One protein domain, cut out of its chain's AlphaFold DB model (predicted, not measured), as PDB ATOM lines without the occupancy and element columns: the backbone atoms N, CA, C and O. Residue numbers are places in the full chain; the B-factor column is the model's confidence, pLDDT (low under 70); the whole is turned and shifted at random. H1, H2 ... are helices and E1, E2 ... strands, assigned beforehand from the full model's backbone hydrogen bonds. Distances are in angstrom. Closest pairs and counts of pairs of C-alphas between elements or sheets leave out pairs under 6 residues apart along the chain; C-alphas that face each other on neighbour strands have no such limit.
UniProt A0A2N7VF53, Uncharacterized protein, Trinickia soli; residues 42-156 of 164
ATOM      1  N   ARG A  42     136.058 165.513  95.753       97.88
ATOM      2  CA  ARG A  42     135.207 166.649  96.125       97.88
ATOM      3  C   ARG A  42     135.256 167.757  95.073       97.88
ATOM      4  O   ARG A  42     134.209 168.140  94.571       97.88
ATOM      5  N   SER A  43     136.457 168.209  94.708       97.69
ATOM      6  CA  SER A  43     136.641 169.276  93.719       97.69
ATOM      7  C   SER A  43     136.070 168.907  92.350       97.69
ATOM      8  O   SER A  43     135.498 169.762  91.681       97.69
ATOM      9  N   GLU A  44     136.210 167.647  91.931       98.19
ATOM     10  CA  GLU A  44     135.613 167.156  90.685       98.19
ATOM     11  C   GLU A  44     134.080 167.211  90.738       98.19
ATOM     12  O   GLU A  44     133.429 167.701  89.818       98.19
ATOM     13  N   VAL A  45     133.477 166.763  91.842       98.38
ATOM     14  CA  VAL A  45     132.019 166.812  92.005       98.38
ATOM     15  C   VAL A  45     131.499 168.248  92.079       98.38
ATOM     16  O   VAL A  45     130.446 168.533  91.510       98.38
ATOM     17  N   ASP A  46     132.237 169.160  92.710       98.06
ATOM     18  CA  ASP A  46     131.887 170.582  92.747       98.06
ATOM     19  C   ASP A  46     131.923 171.196  91.337       98.06
ATOM     20  O   ASP A  46     131.010 171.935  90.955       98.06
ATOM     21  N   HIS A  47     132.916 170.826  90.521       98.00
ATOM     22  CA  HIS A  47     132.985 171.226  89.115       98.00
ATOM     23  C   HIS A  47     131.806 170.679  88.293       98.00
ATOM     24  O   HIS A  47     131.193 171.417  87.512       98.00
ATOM     25  N   ILE A  48     131.432 169.414  88.494       98.25
ATOM     26  CA  ILE A  48     130.258 168.811  87.849       98.25
ATOM     27  C   ILE A  48     128.977 169.544  88.268       98.25
ATOM     28  O   ILE A  48     128.144 169.864  87.419       98.25
ATOM     29  N   ALA A  49     128.815 169.848  89.558       97.75
ATOM     30  CA  ALA A  49     127.654 170.569  90.068       97.75
ATOM     31  C   ALA A  49     127.547 171.987  89.478       97.75
ATOM     32  O   ALA A  49     126.456 172.413  89.098       97.75
ATOM     33  N   GLU A  50     128.666 172.705  89.355       97.94
ATOM     34  CA  GLU A  50     128.718 173.999  88.662       97.94
ATOM     35  C   GLU A  50     128.350 173.868  87.178       97.94
ATOM     36  O   GLU A  50     127.553 174.651  86.660       97.94
ATOM     37  N   THR A  51     128.861 172.835  86.506       97.62
ATOM     38  CA  THR A  51     128.556 172.562  85.096       97.62
ATOM     39  C   THR A  51     127.061 172.318  84.888       97.62
ATOM     40  O   THR A  51     126.465 172.907  83.985       97.62
ATOM     41  N   LEU A  52     126.426 171.516  85.752       96.94
ATOM     42  CA  LEU A  52     124.979 171.279  85.719       96.94
ATOM     43  C   LEU A  52     124.190 172.584  85.884       96.94
ATOM     44  O   LEU A  52     123.296 172.857  85.080       96.94
ATOM     45  N   ARG A  53     124.552 173.413  86.872       96.75
ATOM     46  CA  ARG A  53     123.903 174.710  87.123       96.75
ATOM     47  C   ARG A  53     124.041 175.655  85.931       96.75
ATOM     48  O   ARG A  53     123.043 176.189  85.448       96.75
ATOM     49  N   THR A  54     125.254 175.804  85.401       96.88
ATOM     50  CA  THR A  54     125.536 176.661  84.240       96.88
ATOM     51  C   THR A  54     124.754 176.217  83.001       96.88
ATOM     52  O   THR A  54     124.219 177.049  82.267       96.88
ATOM     53  N   GLN A  55     124.622 174.906  82.784       95.81
ATOM     54  CA  GLN A  55     123.870 174.339  81.661       95.81
ATOM     55  C   GLN A  55     122.355 174.241  81.911       95.81
ATOM     56  O   GLN A  55     121.636 173.749  81.041       95.81
ATOM     57  N   ARG A  56     121.858 174.701  83.071       95.06
ATOM     58  CA  ARG A  56     120.449 174.587  83.501       95.06
ATOM     59  C   ARG A  56     119.922 173.148  83.448       95.06
ATOM     60  O   ARG A  56     118.781 172.903  83.059       95.06
ATOM     61  N   GLN A  57     120.781 172.201  83.811       94.94
ATOM     62  CA  GLN A  57     120.457 170.783  83.923       94.94
ATOM     63  C   GLN A  57     119.969 170.452  85.340       94.94
ATOM     64  O   GLN A  57     120.125 171.275  86.246       94.94
ATOM     65  N   PRO A  58     119.382 169.260  85.566       91.50
ATOM     66  CA  PRO A  58     119.000 168.829  86.906       91.50
ATOM     67  C   PRO A  58     120.176 168.918  87.883       91.50
ATOM     68  O   PRO A  58     121.247 168.368  87.631       91.50
ATOM     69  N   GLU A  59     119.973 169.615  88.996       92.75
ATOM     70  CA  GLU A  59     121.035 169.868  89.967       92.75
ATOM     71  C   GLU A  59     121.357 168.629  90.814       92.75
ATOM     72  O   GLU A  59     120.486 167.825  91.162       92.75
ATOM     73  N   LEU A  60     122.628 168.502  91.207       93.94
ATOM     74  CA  LEU A  60     123.030 167.565  92.251       93.94
ATOM     75  C   LEU A  60     122.574 168.103  93.606       93.94
ATOM     76  O   LEU A  60     123.085 169.109  94.093       93.94
ATOM     77  N   CYS A  61     121.653 167.392  94.255       92.62
ATOM     78  CA  CYS A  61     121.311 167.694  95.639       92.62
ATOM     79  C   CYS A  61     122.552 167.549  96.550       92.62
ATOM     80  O   CYS A  61     123.419 166.723  96.247       92.62
ATOM     81  N   PRO A  62     122.639 168.241  97.703       93.50
ATOM     82  CA  PRO A  62     123.819 168.162  98.575       93.50
ATOM     83  C   PRO A  62     124.215 166.722  98.942       93.50
ATOM     84  O   PRO A  62     125.360 166.307  98.778       93.50
ATOM     85  N   ARG A  63     123.230 165.894  99.308       94.06
ATOM     86  CA  ARG A  63     123.453 164.473  99.616       94.06
ATOM     87  C   ARG A  63     123.838 163.637  98.392       94.06
ATOM     88  O   ARG A  63     124.542 162.640  98.519       94.06
ATOM     89  N   CYS A  64     123.351 164.023  97.216       95.75
ATOM     90  CA  CYS A  64     123.672 163.391  95.943       95.75
ATOM     91  C   CYS A  64     125.150 163.635  95.605       95.75
ATOM     92  O   CYS A  64     125.844 162.700  95.212       95.75
ATOM     93  N   ALA A  65     125.641 164.860  95.833       96.88
ATOM     94  CA  ALA A  65     127.045 165.219  95.673       96.88
ATOM     95  C   ALA A  65     127.947 164.414  96.623       96.88
ATOM     96  O   ALA A  65     128.902 163.790  96.171       96.88
ATOM     97  N   ASP A  66     127.606 164.324  97.913       96.44
ATOM     98  CA  ASP A  66     128.373 163.511  98.872       96.44
ATOM     99  C   ASP A  66     128.438 162.031  98.489       96.44
ATOM    100  O   ASP A  66     129.492 161.394  98.581       96.44
ATOM    101  N   ARG A  67     127.318 161.472  98.019       96.75
ATOM    102  CA  ARG A  67     127.280 160.092  97.526       96.75
ATOM    103  C   ARG A  67     128.127 159.925  96.274       96.75
ATOM    104  O   ARG A  67     128.815 158.912  96.165       96.75
ATOM    105  N   LEU A  68     128.107 160.889  95.354       98.25
ATOM    106  CA  LEU A  68     128.953 160.852  94.165       98.25
ATOM    107  C   LEU A  68     130.435 160.880  94.553       98.25
ATOM    108  O   LEU A  68     131.174 160.027  94.076       98.25
ATOM    109  N   VAL A  69     130.849 161.745  95.487       98.38
ATOM    110  CA  VAL A  69     132.231 161.771  96.007       98.38
ATOM    111  C   VAL A  69     132.635 160.407  96.561       98.38
ATOM    112  O   VAL A  69     133.607 159.822  96.088       98.38
ATOM    113  N   ALA A  70     131.856 159.850  97.494       97.75
ATOM    114  CA  ALA A  70     132.153 158.545  98.089       97.75
ATOM    115  C   ALA A  70     132.200 157.414  97.043       97.75
ATOM    116  O   ALA A  70     132.987 156.473  97.154       97.75
ATOM    117  N   THR A  71     131.362 157.511  96.008       98.44
ATOM    118  CA  THR A  71     131.334 156.551  94.902       98.44
ATOM    119  C   THR A  71     132.587 156.660  94.042       98.44
ATOM    120  O   THR A  71     133.212 155.639  93.773       98.44
ATOM    121  N   LEU A  72     132.987 157.871  93.644       98.62
ATOM    122  CA  LEU A  72     134.195 158.091  92.845       98.62
ATOM    123  C   LEU A  72     135.454 157.660  93.598       98.62
ATOM    124  O   LEU A  72     136.289 156.965  93.028       98.62
ATOM    125  N   GLU A  73     135.557 157.985  94.888       97.88
ATOM    126  CA  GLU A  73     136.675 157.544  95.724       97.88
ATOM    127  C   GLU A  73     136.772 156.014  95.786       97.88
ATOM    128  O   GLU A  73     137.857 155.459  95.618       97.88
ATOM    129  N   SER A  74     135.649 155.317  95.986       98.12
ATOM    130  CA  SER A  74     135.618 153.849  96.021       98.12
ATOM    131  C   SER A  74     135.953 153.239  94.655       98.12
ATOM    132  O   SER A  74     136.760 152.311  94.572       98.12
ATOM    133  N   LEU A  75     135.427 153.795  93.562       98.25
ATOM    134  CA  LEU A  75     135.706 153.305  92.213       98.25
ATOM    135  C   LEU A  75     137.168 153.517  91.816       98.25
ATOM    136  O   LEU A  75     137.792 152.580  91.331       98.25
ATOM    137  N   TYR A  76     137.748 154.693  92.053       97.62
ATOM    138  CA  TYR A  76     139.146 154.948  91.697       97.62
ATOM    139  C   TYR A  76     140.140 154.222  92.607       97.62
ATOM    140  O   TYR A  76     141.158 153.737  92.116       97.62
ATOM    141  N   ARG A  77     139.851 154.097  93.909       96.25
ATOM    142  CA  ARG A  77     140.761 153.446  94.865       96.25
ATOM    143  C   ARG A  77     140.648 151.926  94.860       96.25
ATOM    144  O   ARG A  77     141.655 151.233  94.952       96.25
ATOM    145  N   GLU A  78     139.428 151.406  94.819       96.81
ATOM    146  CA  GLU A  78     139.146 149.994  95.100       96.81
ATOM    147  C   GLU A  78     138.603 149.244  93.885       96.81
ATOM    148  O   GLU A  78     138.452 148.023  93.958       96.81
ATOM    149  N   ARG A  79     138.300 149.949  92.782       97.56
ATOM    150  CA  ARG A  79     137.623 149.388  91.599       97.56
ATOM    151  C   ARG A  79     136.334 148.658  91.979       97.56
ATOM    152  O   ARG A  79     135.999 147.609  91.426       97.56
ATOM    153  N   LYS A  80     135.607 149.207  92.955       96.94
ATOM    154  CA  LYS A  80     134.377 148.634  93.508       96.94
ATOM    155  C   LYS A  80     133.328 149.717  93.693       96.94
ATOM    156  O   LYS A  80     133.642 150.832  94.091       96.94
ATOM    157  N   LEU A  81     132.074 149.366  93.427       96.44
ATOM    158  CA  LEU A  81     130.949 150.184  93.861       96.44
ATOM    159  C   LEU A  81     130.728 150.001  95.369       96.44
ATOM    160  O   LEU A  81     130.732 148.861  95.847       96.44
ATOM    161  N   PRO A  82     130.466 151.082  96.122       96.19
ATOM    162  CA  PRO A  82     130.209 150.983  97.550       96.19
ATOM    163  C   PRO A  82     128.850 150.317  97.798       96.19
ATOM    164  O   PRO A  82     127.791 150.935  97.669       96.19
ATOM    165  N   THR A  83     128.862 149.045  98.204       94.88
ATOM    166  CA  THR A  83     127.649 148.256  98.505       94.88
ATOM    167  C   THR A  83     126.845 148.828  99.672       94.88
ATOM    168  O   THR A  83     125.656 148.548  99.812       94.88
ATOM    169  N   SER A  84     127.454 149.679 100.503       95.06
ATOM    170  CA  SER A  84     126.760 150.477 101.515       95.06
ATOM    171  C   SER A  84     125.779 151.481 100.897       95.06
ATOM    172  O   SER A  84     124.742 151.738 101.506       95.06
ATOM    173  N   LEU A  85     126.034 151.960  99.675       96.38
ATOM    174  CA  LEU A  85     125.215 152.945  98.967       96.38
ATOM    175  C   LEU A  85     124.364 152.337  97.849       96.38
ATOM    176  O   LEU A  85     123.306 152.886  97.552       96.38
ATOM    177  N   PHE A  86     124.783 151.224  97.244       96.00
ATOM    178  CA  PHE A  86     124.116 150.670  96.064       96.00
ATOM    179  C   PHE A  86     123.570 149.261  96.270       96.00
ATOM    180  O   PHE A  86     124.134 148.451  97.005       96.00
ATOM    181  N   LEU A  87     122.480 148.981  95.563       94.62
ATOM    182  CA  LEU A  87     121.910 147.657  95.356       94.62
ATOM    183  C   LEU A  87     121.906 147.355  93.853       94.62
ATOM    184  O   LEU A  87     121.718 148.271  93.047       94.62
ATOM    185  N   SER A  88     122.104 146.094  93.458       93.12
ATOM    186  CA  SER A  88     121.998 145.730  92.043       93.12
ATOM    187  C   SER A  88     120.585 145.996  91.516       93.12
ATOM    188  O   SER A  88     119.589 145.838  92.225       93.12
ATOM    189  N   ALA A  89     120.495 146.404  90.253       90.06
ATOM    190  CA  ALA A  89     119.234 146.706  89.595       90.06
ATOM    191  C   ALA A  89     118.276 145.504  89.593       90.06
ATOM    192  O   ALA A  89     117.073 145.725  89.721       90.06
ATOM    193  N   ASP A  90     118.820 144.285  89.521       86.50
ATOM    194  CA  ASP A  90     118.074 143.022  89.560       86.50
ATOM    195  C   ASP A  90     117.560 142.673  90.963       86.50
ATOM    196  O   ASP A  90     116.495 142.078  91.095       86.50
ATOM    197  N   ALA A  91     118.290 143.051  92.020       85.12
ATOM    198  CA  ALA A  91     117.882 142.787  93.403       85.12
ATOM    199  C   ALA A  91     116.914 143.843  93.943       85.12
ATOM    200  O   ALA A  91     116.175 143.575  94.886       85.12
ATOM    201  N   ALA A  92     116.925 145.046  93.365       81.38
ATOM    202  CA  ALA A  92     116.021 146.118  93.749       81.38
ATOM    203  C   ALA A  92     114.553 145.727  93.547       81.38
ATOM    204  O   ALA A  92     113.749 146.001  94.430       81.38
ATOM    205  N   GLN A  93     114.206 145.096  92.418       75.44
ATOM    206  CA  GLN A  93     112.832 144.697  92.048       75.44
ATOM    207  C   GLN A  93     111.741 145.743  92.376       75.44
ATOM    208  O   GLN A  93     110.576 145.400  92.558       75.44
ATOM    209  N   TRP A  94     112.106 147.028  92.468       82.00
ATOM    210  CA  TRP A  94     111.178 148.129  92.682       82.00
ATOM    211  C   TRP A  94     111.183 148.994  91.424       82.00
ATOM    212  O   TRP A  94     112.166 149.666  91.084       82.00
ATOM    213  N   ASP A  95     110.082 148.900  90.687       77.00
ATOM    214  CA  ASP A  95     109.959 149.527  89.373       77.00
ATOM    215  C   ASP A  95     109.487 150.972  89.473       77.00
ATOM    216  O   ASP A  95     109.954 151.815  88.701       77.00
ATOM    217  N   ASP A  96     108.644 151.277  90.464       84.50
ATOM    218  CA  ASP A  96     108.121 152.621  90.681       84.50
ATOM    219  C   ASP A  96     109.258 153.596  91.053       84.50
ATOM    220  O   ASP A  96     109.881 153.466  92.113       84.50
ATOM    221  N   PRO A  97     109.571 154.591  90.199       82.88
ATOM    222  CA  PRO A  97     110.582 155.590  90.506       82.88
ATOM    223  C   PRO A  97     110.171 156.557  91.621       82.88
ATOM    224  O   PRO A  97     111.049 157.212  92.184       82.88
ATOM    225  N   GLN A  98     108.882 156.662  91.944       87.25
ATOM    226  CA  GLN A  98     108.375 157.570  92.973       87.25
ATOM    227  C   GLN A  98     108.392 156.944  94.370       87.25
ATOM    228  O   GLN A  98     108.560 157.660  95.358       87.25
ATOM    229  N   THR A  99     108.297 155.615  94.459       83.81
ATOM    230  CA  THR A  99     108.139 154.910  95.735       83.81
ATOM    231  C   THR A  99     109.301 153.957  95.994       83.81
ATOM    232  O   THR A  99     109.374 152.858  95.447       83.81
ATOM    233  N   ARG A 100     110.223 154.362  96.877       89.62
ATOM    234  CA  ARG A 100     111.333 153.510  97.332       89.62
ATOM    235  C   ARG A 100     110.889 152.641  98.512       89.62
ATOM    236  O   ARG A 100     110.465 153.203  99.524       89.62
ATOM    237  N   PRO A 101     111.036 151.306  98.447       89.00
ATOM    238  CA  PRO A 101     110.731 150.452  99.588       89.00
ATOM    239  C   PRO A 101     111.598 150.799 100.803       89.00
ATOM    240  O   PRO A 101     112.805 151.012 100.681       89.00
ATOM    241  N   VAL A 102     110.992 150.809 101.994       88.81
ATOM    242  CA  VAL A 102     111.653 151.209 103.253       88.81
ATOM    243  C   VAL A 102     112.905 150.376 103.544       88.81
ATOM    244  O   VAL A 102     113.917 150.918 103.982       88.81
ATOM    245  N   MET A 103     112.876 149.077 103.232       89.69
ATOM    246  CA  MET A 103     114.020 148.168 103.398       89.69
ATOM    247  C   MET A 103     115.249 148.540 102.550       89.69
ATOM    248  O   MET A 103     116.353 148.080 102.830       89.69
ATOM    249  N   PHE A 104     115.076 149.396 101.539       91.06
ATOM    250  CA  PHE A 104     116.143 149.900 100.675       91.06
ATOM    251  C   PHE A 104     116.418 151.391 100.884       91.06
ATOM    252  O   PHE A 104     117.086 152.034 100.073       91.06
ATOM    253  N   SER A 105     115.930 151.956 101.988       91.06
ATOM    254  CA  SER A 105     116.264 153.314 102.402       91.06
ATOM    255  C   SER A 105     117.783 153.482 102.535       91.06
ATOM    256  O   SER A 105     118.482 152.640 103.100       91.06
ATOM    257  N   GLY A 106     118.316 154.554 101.955       92.81
ATOM    258  CA  GLY A 106     119.752 154.800 101.835       92.81
ATOM    259  C   GLY A 106     120.442 154.087 100.663       92.81
ATOM    260  O   GLY A 106     121.625 154.353 100.428       92.81
ATOM    261  N   LYS A 107     119.744 153.233  99.901       94.31
ATOM    262  CA  LYS A 107     120.289 152.543  98.718       94.31
ATOM    263  C   LYS A 107     119.796 153.165  97.420       94.31
ATOM    264  O   LYS A 107     118.620 153.490  97.316       94.31
ATOM    265  N   SER A 108     120.664 153.251  96.417       94.56
ATOM    266  CA  SER A 108     120.307 153.567  95.023       94.56
ATOM    267  C   SER A 108     120.545 152.338  94.137       94.56
ATOM    268  O   SER A 108     121.250 151.409  94.542       94.56
ATOM    269  N   ARG A 109     119.973 152.306  92.930       94.50
ATOM    270  CA  ARG A 109     120.172 151.179  92.003       94.50
ATOM    271  C   ARG A 109     121.488 151.321  91.244       94.50
ATOM    272  O   ARG A 109     121.846 152.416  90.821       94.50
ATOM    273  N   ALA A 110     122.184 150.214  91.024       96.06
ATOM    274  CA  ALA A 110     123.381 150.152  90.192       96.06
ATOM    275  C   ALA A 110     123.435 148.873  89.357       96.06
ATOM    276  O   ALA A 110     122.724 147.910  89.619       96.06
ATOM    277  N   GLY A 111     124.287 148.872  88.334       95.88
ATOM    278  CA  GLY A 111     124.404 147.750  87.400       95.88
ATOM    279  C   GLY A 111     123.300 147.770  86.345       95.88
ATOM    280  O   GLY A 111     122.989 146.747  85.753       95.88
ATOM    281  N   ILE A 112     122.691 148.937  86.125       94.75
ATOM    282  CA  ILE A 112     121.704 149.146  85.068       94.75
ATOM    283  C   ILE A 112     122.457 149.100  83.737       94.75
ATOM    284  O   ILE A 112     123.452 149.806  83.582       94.75
ATOM    285  N   ALA A 113     122.006 148.279  82.789       95.00
ATOM    286  CA  ALA A 113     122.634 148.193  81.475       95.00
ATOM    287  C   ALA A 113     122.587 149.548  80.743       95.00
ATOM    288  O   ALA A 113     121.535 150.185  80.673       95.00
ATOM    289  N   ASP A 114     123.726 149.968  80.188       94.81
ATOM    290  CA  ASP A 114     123.880 151.213  79.431       94.81
ATOM    291  C   ASP A 114     124.805 150.978  78.220       94.81
ATOM    292  O   ASP A 114     125.957 151.409  78.175       94.81
ATOM    293  N   GLY A 115     124.314 150.218  77.236       93.19
ATOM    294  CA  GLY A 115     125.118 149.765  76.097       93.19
ATOM    295  C   GLY A 115     126.189 148.751  76.515       93.19
ATOM    296  O   GLY A 115     125.881 147.713  77.101       93.19
ATOM    297  N   ASP A 116     127.453 149.043  76.215       95.31
ATOM    298  CA  ASP A 116     128.621 148.271  76.662       95.31
ATOM    299  C   ASP A 116     129.042 148.594  78.111       95.31
ATOM    300  O   ASP A 116     129.890 147.908  78.693       95.31
ATOM    301  N   ARG A 117     128.419 149.614  78.711       97.50
ATOM    302  CA  ARG A 117     128.692 150.137  80.052       97.50
ATOM    303  C   ARG A 117     127.561 149.816  81.025       97.50
ATOM    304  O   ARG A 117     126.565 149.169  80.695       97.50
ATOM    305  N   LEU A 118     127.762 150.248  82.263       98.00
ATOM    306  CA  LEU A 118     126.813 150.144  83.358       98.00
ATOM    307  C   LEU A 118     126.495 151.539  83.901       98.00
ATOM    308  O   LEU A 118     127.302 152.464  83.801       98.00
ATOM    309  N   ALA A 119     125.325 151.669  84.515       97.81
ATOM    310  CA  ALA A 119     124.882 152.884  85.174       97.81
ATOM    311  C   ALA A 119     124.518 152.639  86.646       97.81
ATOM    312  O   ALA A 119     124.041 151.565  87.038       97.81
ATOM    313  N   ALA A 120     124.767 153.656  87.468       97.31
ATOM    314  CA  ALA A 120     124.367 153.742  88.866       97.31
ATOM    315  C   ALA A 120     123.593 155.038  89.095       97.31
ATOM    316  O   ALA A 120     124.021 156.106  88.667       97.31
ATOM    317  N   GLU A 121     122.442 154.951  89.748       95.56
ATOM    318  CA  GLU A 121     121.600 156.109  90.034       95.56
ATOM    319  C   GLU A 121     122.243 156.986  91.099       95.56
ATOM    320  O   GLU A 121     122.566 156.522  92.193       95.56
ATOM    321  N   ILE A 122     122.400 158.269  90.785       96.62
ATOM    322  CA  ILE A 122     122.899 159.269  91.719       96.62
ATOM    323  C   ILE A 122     121.696 160.039  92.247       96.62
ATOM    324  O   ILE A 122     121.197 160.982  91.637       96.62
ATOM    325  N   ASP A 123     121.212 159.581  93.395       94.00
ATOM    326  CA  ASP A 123     120.127 160.199  94.143       94.00
ATOM    327  C   ASP A 123     120.454 160.248  95.636       94.00
ATOM    328  O   ASP A 123     121.518 159.808  96.074       94.00
ATOM    329  N   SER A 124     119.548 160.810  96.434       91.62
ATOM    330  CA  SER A 124     119.794 161.017  97.862       91.62
ATOM    331  C   SER A 124     119.879 159.707  98.665       91.62
ATOM    332  O   SER A 124     120.375 159.718  99.794       91.62
ATOM    333  N   GLY A 125     119.406 158.580  98.120       91.44
ATOM    334  CA  GLY A 125     119.127 157.355  98.872       91.44
ATOM    335  C   GLY A 125     117.710 157.301  99.468       91.44
ATOM    336  O   GLY A 125     117.321 156.268 100.006       91.44
ATOM    337  N   TYR A 126     116.941 158.392  99.399       89.25
ATOM    338  CA  TYR A 126     115.664 158.565 100.100       89.25
ATOM    339  C   TYR A 126     114.634 159.232  99.191       89.25
ATOM    340  O   TYR A 126     114.967 160.103  98.389       89.25
ATOM    341  N   GLY A 127     113.369 158.842  99.349       85.69
ATOM    342  CA  GLY A 127     112.293 159.349  98.502       85.69
ATOM    343  C   GLY A 127     112.450 158.914  97.036       85.69
ATOM    344  O   GLY A 127     113.012 157.835  96.779       85.69
ATOM    345  N   PRO A 128     111.957 159.733  96.086       86.69
ATOM    346  CA  PRO A 128     111.983 159.418  94.664       86.69
ATOM    347  C   PRO A 128     113.393 159.179  94.125       86.69
ATOM    348  O   PRO A 128     114.397 159.655  94.665       86.69
ATOM    349  N   ARG A 129     113.468 158.424  93.034       87.88
ATOM    350  CA  ARG A 129     114.699 158.212  92.273       87.88
ATOM    351  C   ARG A 129     115.106 159.496  91.554       87.88
ATOM    352  O   ARG A 129     114.271 160.227  91.025       87.88
ATOM    353  N   GLY A 130     116.408 159.766  91.553       86.81
ATOM    354  CA  GLY A 130     117.000 160.901  90.848       86.81
ATOM    355  C   GLY A 130     117.108 160.657  89.341       86.81
ATOM    356  O   GLY A 130     117.056 159.522  88.868       86.81
ATOM    357  N   VAL A 131     117.290 161.737  88.581       92.50
ATOM    358  CA  VAL A 131     117.438 161.692  87.114       92.50
ATOM    359  C   VAL A 131     118.893 161.641  86.649       92.50
ATOM    360  O   VAL A 131     119.137 161.576  85.452       92.50
ATOM    361  N   LEU A 132     119.864 161.684  87.560       96.81
ATOM    362  CA  LEU A 132     121.287 161.617  87.229       96.81
ATOM    363  C   LEU A 132     121.818 160.201  87.445       96.81
ATOM    364  O   LEU A 132     121.424 159.494  88.376       96.81
ATOM    365  N   ARG A 133     122.729 159.780  86.571       97.31
ATOM    366  CA  ARG A 133     123.366 158.465  86.594       97.31
ATOM    367  C   ARG A 133     124.866 158.607  86.417       97.31
ATOM    368  O   ARG A 133     125.315 159.285  85.500       97.31
ATOM    369  N   LEU A 134     125.633 157.927  87.257       98.56
ATOM    370  CA  LEU A 134     127.045 157.688  87.004       98.56
ATOM    371  C   LEU A 134     127.157 156.531  86.013       98.56
ATOM    372  O   LEU A 134     126.712 155.421  86.306       98.56
ATOM    373  N   ILE A 135     127.752 156.798  84.858       98.62
ATOM    374  CA  ILE A 135     128.119 155.804  83.855       98.62
ATOM    375  C   ILE A 135     129.527 155.309  84.165       98.62
ATOM    376  O   ILE A 135     130.431 156.111  84.413       98.62
ATOM    377  N   TYR A 136     129.719 153.994  84.139       98.62
ATOM    378  CA  TYR A 136     130.994 153.353  84.429       98.62
ATOM    379  C   TYR A 136     131.175 152.067  83.612       98.62
ATOM    380  O   TYR A 136     130.222 151.472  83.107       98.62
ATOM    381  N   THR A 137     132.422 151.645  83.430       98.38
ATOM    382  CA  THR A 137     132.751 150.421  82.686       98.38
ATOM    383  C   THR A 137     132.461 149.169  83.518       98.38
ATOM    384  O   THR A 137     132.347 149.224  84.739       98.38
ATOM    385  N   ARG A 138     132.430 147.988  82.884       96.94
ATOM    386  CA  ARG A 138     132.328 146.706  83.613       96.94
ATOM    387  C   ARG A 138     133.509 146.437  84.556       96.94
ATOM    388  O   ARG A 138     133.381 145.624  85.463       96.94
ATOM    389  N   ALA A 139     134.631 147.125  84.354       97.19
ATOM    390  CA  ALA A 139     135.795 147.097  85.237       97.19
ATOM    391  C   ALA A 139     135.717 148.147  86.367       97.19
ATOM    392  O   ALA A 139     136.719 148.401  87.032       97.19
ATOM    393  N   ASN A 140     134.539 148.743  86.601       97.75
ATOM    394  CA  ASN A 140     134.303 149.764  87.625       97.75
ATOM    395  C   ASN A 140     135.144 151.033  87.433       97.75
ATOM    396  O   ASN A 140     135.604 151.647  88.397       97.75
ATOM    397  N   GLU A 141     135.338 151.448  86.180       98.19
ATOM    398  CA  GLU A 141     135.982 152.722  85.867       98.19
ATOM    399  C   GLU A 141     134.922 153.800  85.612       98.19
ATOM    400  O   GLU A 141     134.082 153.597  84.728       98.19
ATOM    401  N   PRO A 142     134.919 154.923  86.360       98.50
ATOM    402  CA  PRO A 142     134.015 156.041  86.102       98.50
ATOM    403  C   PRO A 142     134.209 156.602  84.692       98.50
ATOM    404  O   PRO A 142     135.333 156.684  84.204       98.50
ATOM    405  N   VAL A 143     133.113 156.994  84.045       98.38
ATOM    406  CA  VAL A 143     133.139 157.572  82.694       98.38
ATOM    407  C   VAL A 143     132.510 158.961  82.678       98.38
ATOM    408  O   VAL A 143     133.126 159.910  82.202       98.38
ATOM    409  N   ALA A 144     131.271 159.087  83.152       98.38
ATOM    410  CA  ALA A 144     130.526 160.341  83.079       98.38
ATOM    411  C   ALA A 144     129.355 160.373  84.060       98.38
ATOM    412  O   ALA A 144     128.795 159.329  84.393       98.38
ATOM    413  N   LEU A 145     128.928 161.573  84.443       98.31
ATOM    414  CA  LEU A 145     127.598 161.808  84.987       98.31
ATOM    415  C   LEU A 145     126.649 162.166  83.836       98.31
ATOM    416  O   LEU A 145     126.942 163.054  83.038       98.31
ATOM    417  N   ALA A 146     125.518 161.477  83.734       97.62
ATOM    418  CA  ALA A 146     124.599 161.629  82.613       97.62
ATOM    419  C   ALA A 146     123.128 161.554  83.029       97.62
ATOM    420  O   ALA A 146     122.781 160.970  84.057       97.62
ATOM    421  N   THR A 147     122.251 162.103  82.192       95.06
ATOM    422  CA  THR A 147     120.811 161.817  82.251       95.06
ATOM    423  C   THR A 147     120.488 160.513  81.504       95.06
ATOM    424  O   THR A 147     121.237 160.117  80.609       95.06
ATOM    425  N   PRO A 148     119.368 159.827  81.818       91.19
ATOM    426  CA  PRO A 148     118.931 158.620  81.117       91.19
ATOM    427  C   PRO A 148     118.830 158.773  79.597       91.19
ATOM    428  O   PRO A 148     119.132 157.834  78.871       91.19
ATOM    429  N   ASP A 149     118.411 159.949  79.125       92.38
ATOM    430  CA  ASP A 149     118.279 160.278  77.703       92.38
ATOM    431  C   ASP A 149     119.587 160.782  77.069       92.38
ATOM    432  O   ASP A 149     119.605 161.115  75.885       92.38
ATOM    433  N   ARG A 150     120.676 160.844  77.850       91.00
ATOM    434  CA  ARG A 150     122.016 161.314  77.464       91.00
ATOM    435  C   ARG A 150     122.076 162.740  76.913       91.00
ATOM    436  O   ARG A 150     123.102 163.124  76.354       91.00
ATOM    437  N   LYS A 151     121.029 163.554  77.095       91.50
ATOM    438  CA  LYS A 151     121.092 164.988  76.765       91.50
ATOM    439  C   LYS A 151     122.093 165.727  77.644       91.50
ATOM    440  O   LYS A 151     122.709 166.685  77.190       91.50
ATOM    441  N   THR A 152     122.273 165.268  78.878       94.12
ATOM    442  CA  THR A 152     123.403 165.644  79.725       94.12
ATOM    443  C   THR A 152     124.412 164.510  79.728       94.12
ATOM    444  O   THR A 152     124.062 163.364  80.015       94.12
ATOM    445  N   PHE A 153     125.667 164.843  79.445       96.88
ATOM    446  CA  PHE A 153     126.797 163.935  79.565       96.88
ATOM    447  C   PHE A 153     128.026 164.750  79.962       96.88
ATOM    448  O   PHE A 153     128.608 165.454  79.139       96.88
ATOM    449  N   ILE A 154     128.383 164.692  81.240       98.12
ATOM    450  CA  ILE A 154     129.516 165.415  81.816       98.12
ATOM    451  C   ILE A 154     130.594 164.373  82.121       98.12
ATOM    452  O   ILE A 154     130.379 163.545  83.012       98.12
ATOM    453  N   PRO A 155     131.710 164.348  81.369       98.19
ATOM    454  CA  PRO A 155     132.810 163.431  81.637       98.19
ATOM    455  C   PRO A 155     133.306 163.579  83.074       98.19
ATOM    456  O   PRO A 155     133.396 164.694  83.577       98.19
ATOM    457  N   VAL A 156     133.620 162.454  83.711       97.94
ATOM    458  CA  VAL A 156     134.239 162.450  85.037       97.94
ATOM    459  C   VAL A 156     135.743 162.303  84.862       97.94
ATOM    460  O   VAL A 156     136.211 161.381  84.193       97.94
TER     461      VAL A 156
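Overview. This is residues 42 to 156 of the 164 residues of an uncharacterized protein of Trinickia soli (UniProt A0A2N7VF53). A strongly twisted sheet of six strands makes the core, with the long helix H2 packed along one face, over E3, and H1 packed by the E6 edge, where it touches H2. The short helix H3 sits by E1 and E2, toward the other edge, and residues 93 to 107, a long stretch with no named element, loop out from it before E2. The printed part has 115 residues, with three named helices and six named strands in the order H1 H2 E1 H3 E2 E3 E4 E5 E6; the sheet is mixed, in the order E1 E2 E3 E4 E5 E6, and the class is mixed, helices and strands. The whole is compact, with a radius of gyration of the C-alphas of 13.0 A, and spans 35 by 29 by 25 A.

Along the chain. H1, residues 42 to 54, begins at C-alpha 42, (135.207, 166.649, 96.125), and is 18.3 A long. H2, residues 62 to 78, is 24.0 A long. E1 is residues 86 to 88 and H3 residues 89 to 92. E2, residues 108 to 114, measures 16.2 A from C-alpha 108 at (120.307, 153.567, 95.023). E3, residues 117 to 122, measures 15.9 A, and E4, residues 132 to 136, 13.1 A. E5 is residues 142 to 146; E6, residues 153 to 155, ends at C-alpha 155, (132.810, 163.431, 81.637).

Arrangement. E2 to E6 form a meander, each strand the antiparallel neighbour of the one before, with N 119 and O 112 at 2.8 A, N 120 and O 134 at 2.9 A, N 135 and O 144 at 2.8 A, and N 145 and O 154 at 2.8 A. E1 and E2 are parallel, with N 110 and O 87 at 2.8 A; E1, H3 and E2 form a strand-helix-strand unit, two parallel neighbour strands with a helix between, and its crossover is right-handed. H2 is on the sheet at a height of 9.2 A and runs along the strands, at 23 degrees to E3 on the local plane; C-alphas 64 and 122 are their closest, 6.0 A. H3 is on the opposite face from H2, over none of the strands. H1 touches residues 65 to 69 of H2 alone, closest at C-alphas 42 and 69, 5.7 A, opposite ways at a steep tilt of 46 degrees. In H1 and H2 every O i to N i+4 pair is within hydrogen-bond range; H3 is too short for such a pair.

Size, cuts and confidence. The C-alphas of Thr 54 and Met 103, the two farthest apart, are 36.2 A apart. The printed part has no cut. The link from H3 to E2 is long. The mean pLDDT of the printed part is 94.2, and no printed residue is under 70.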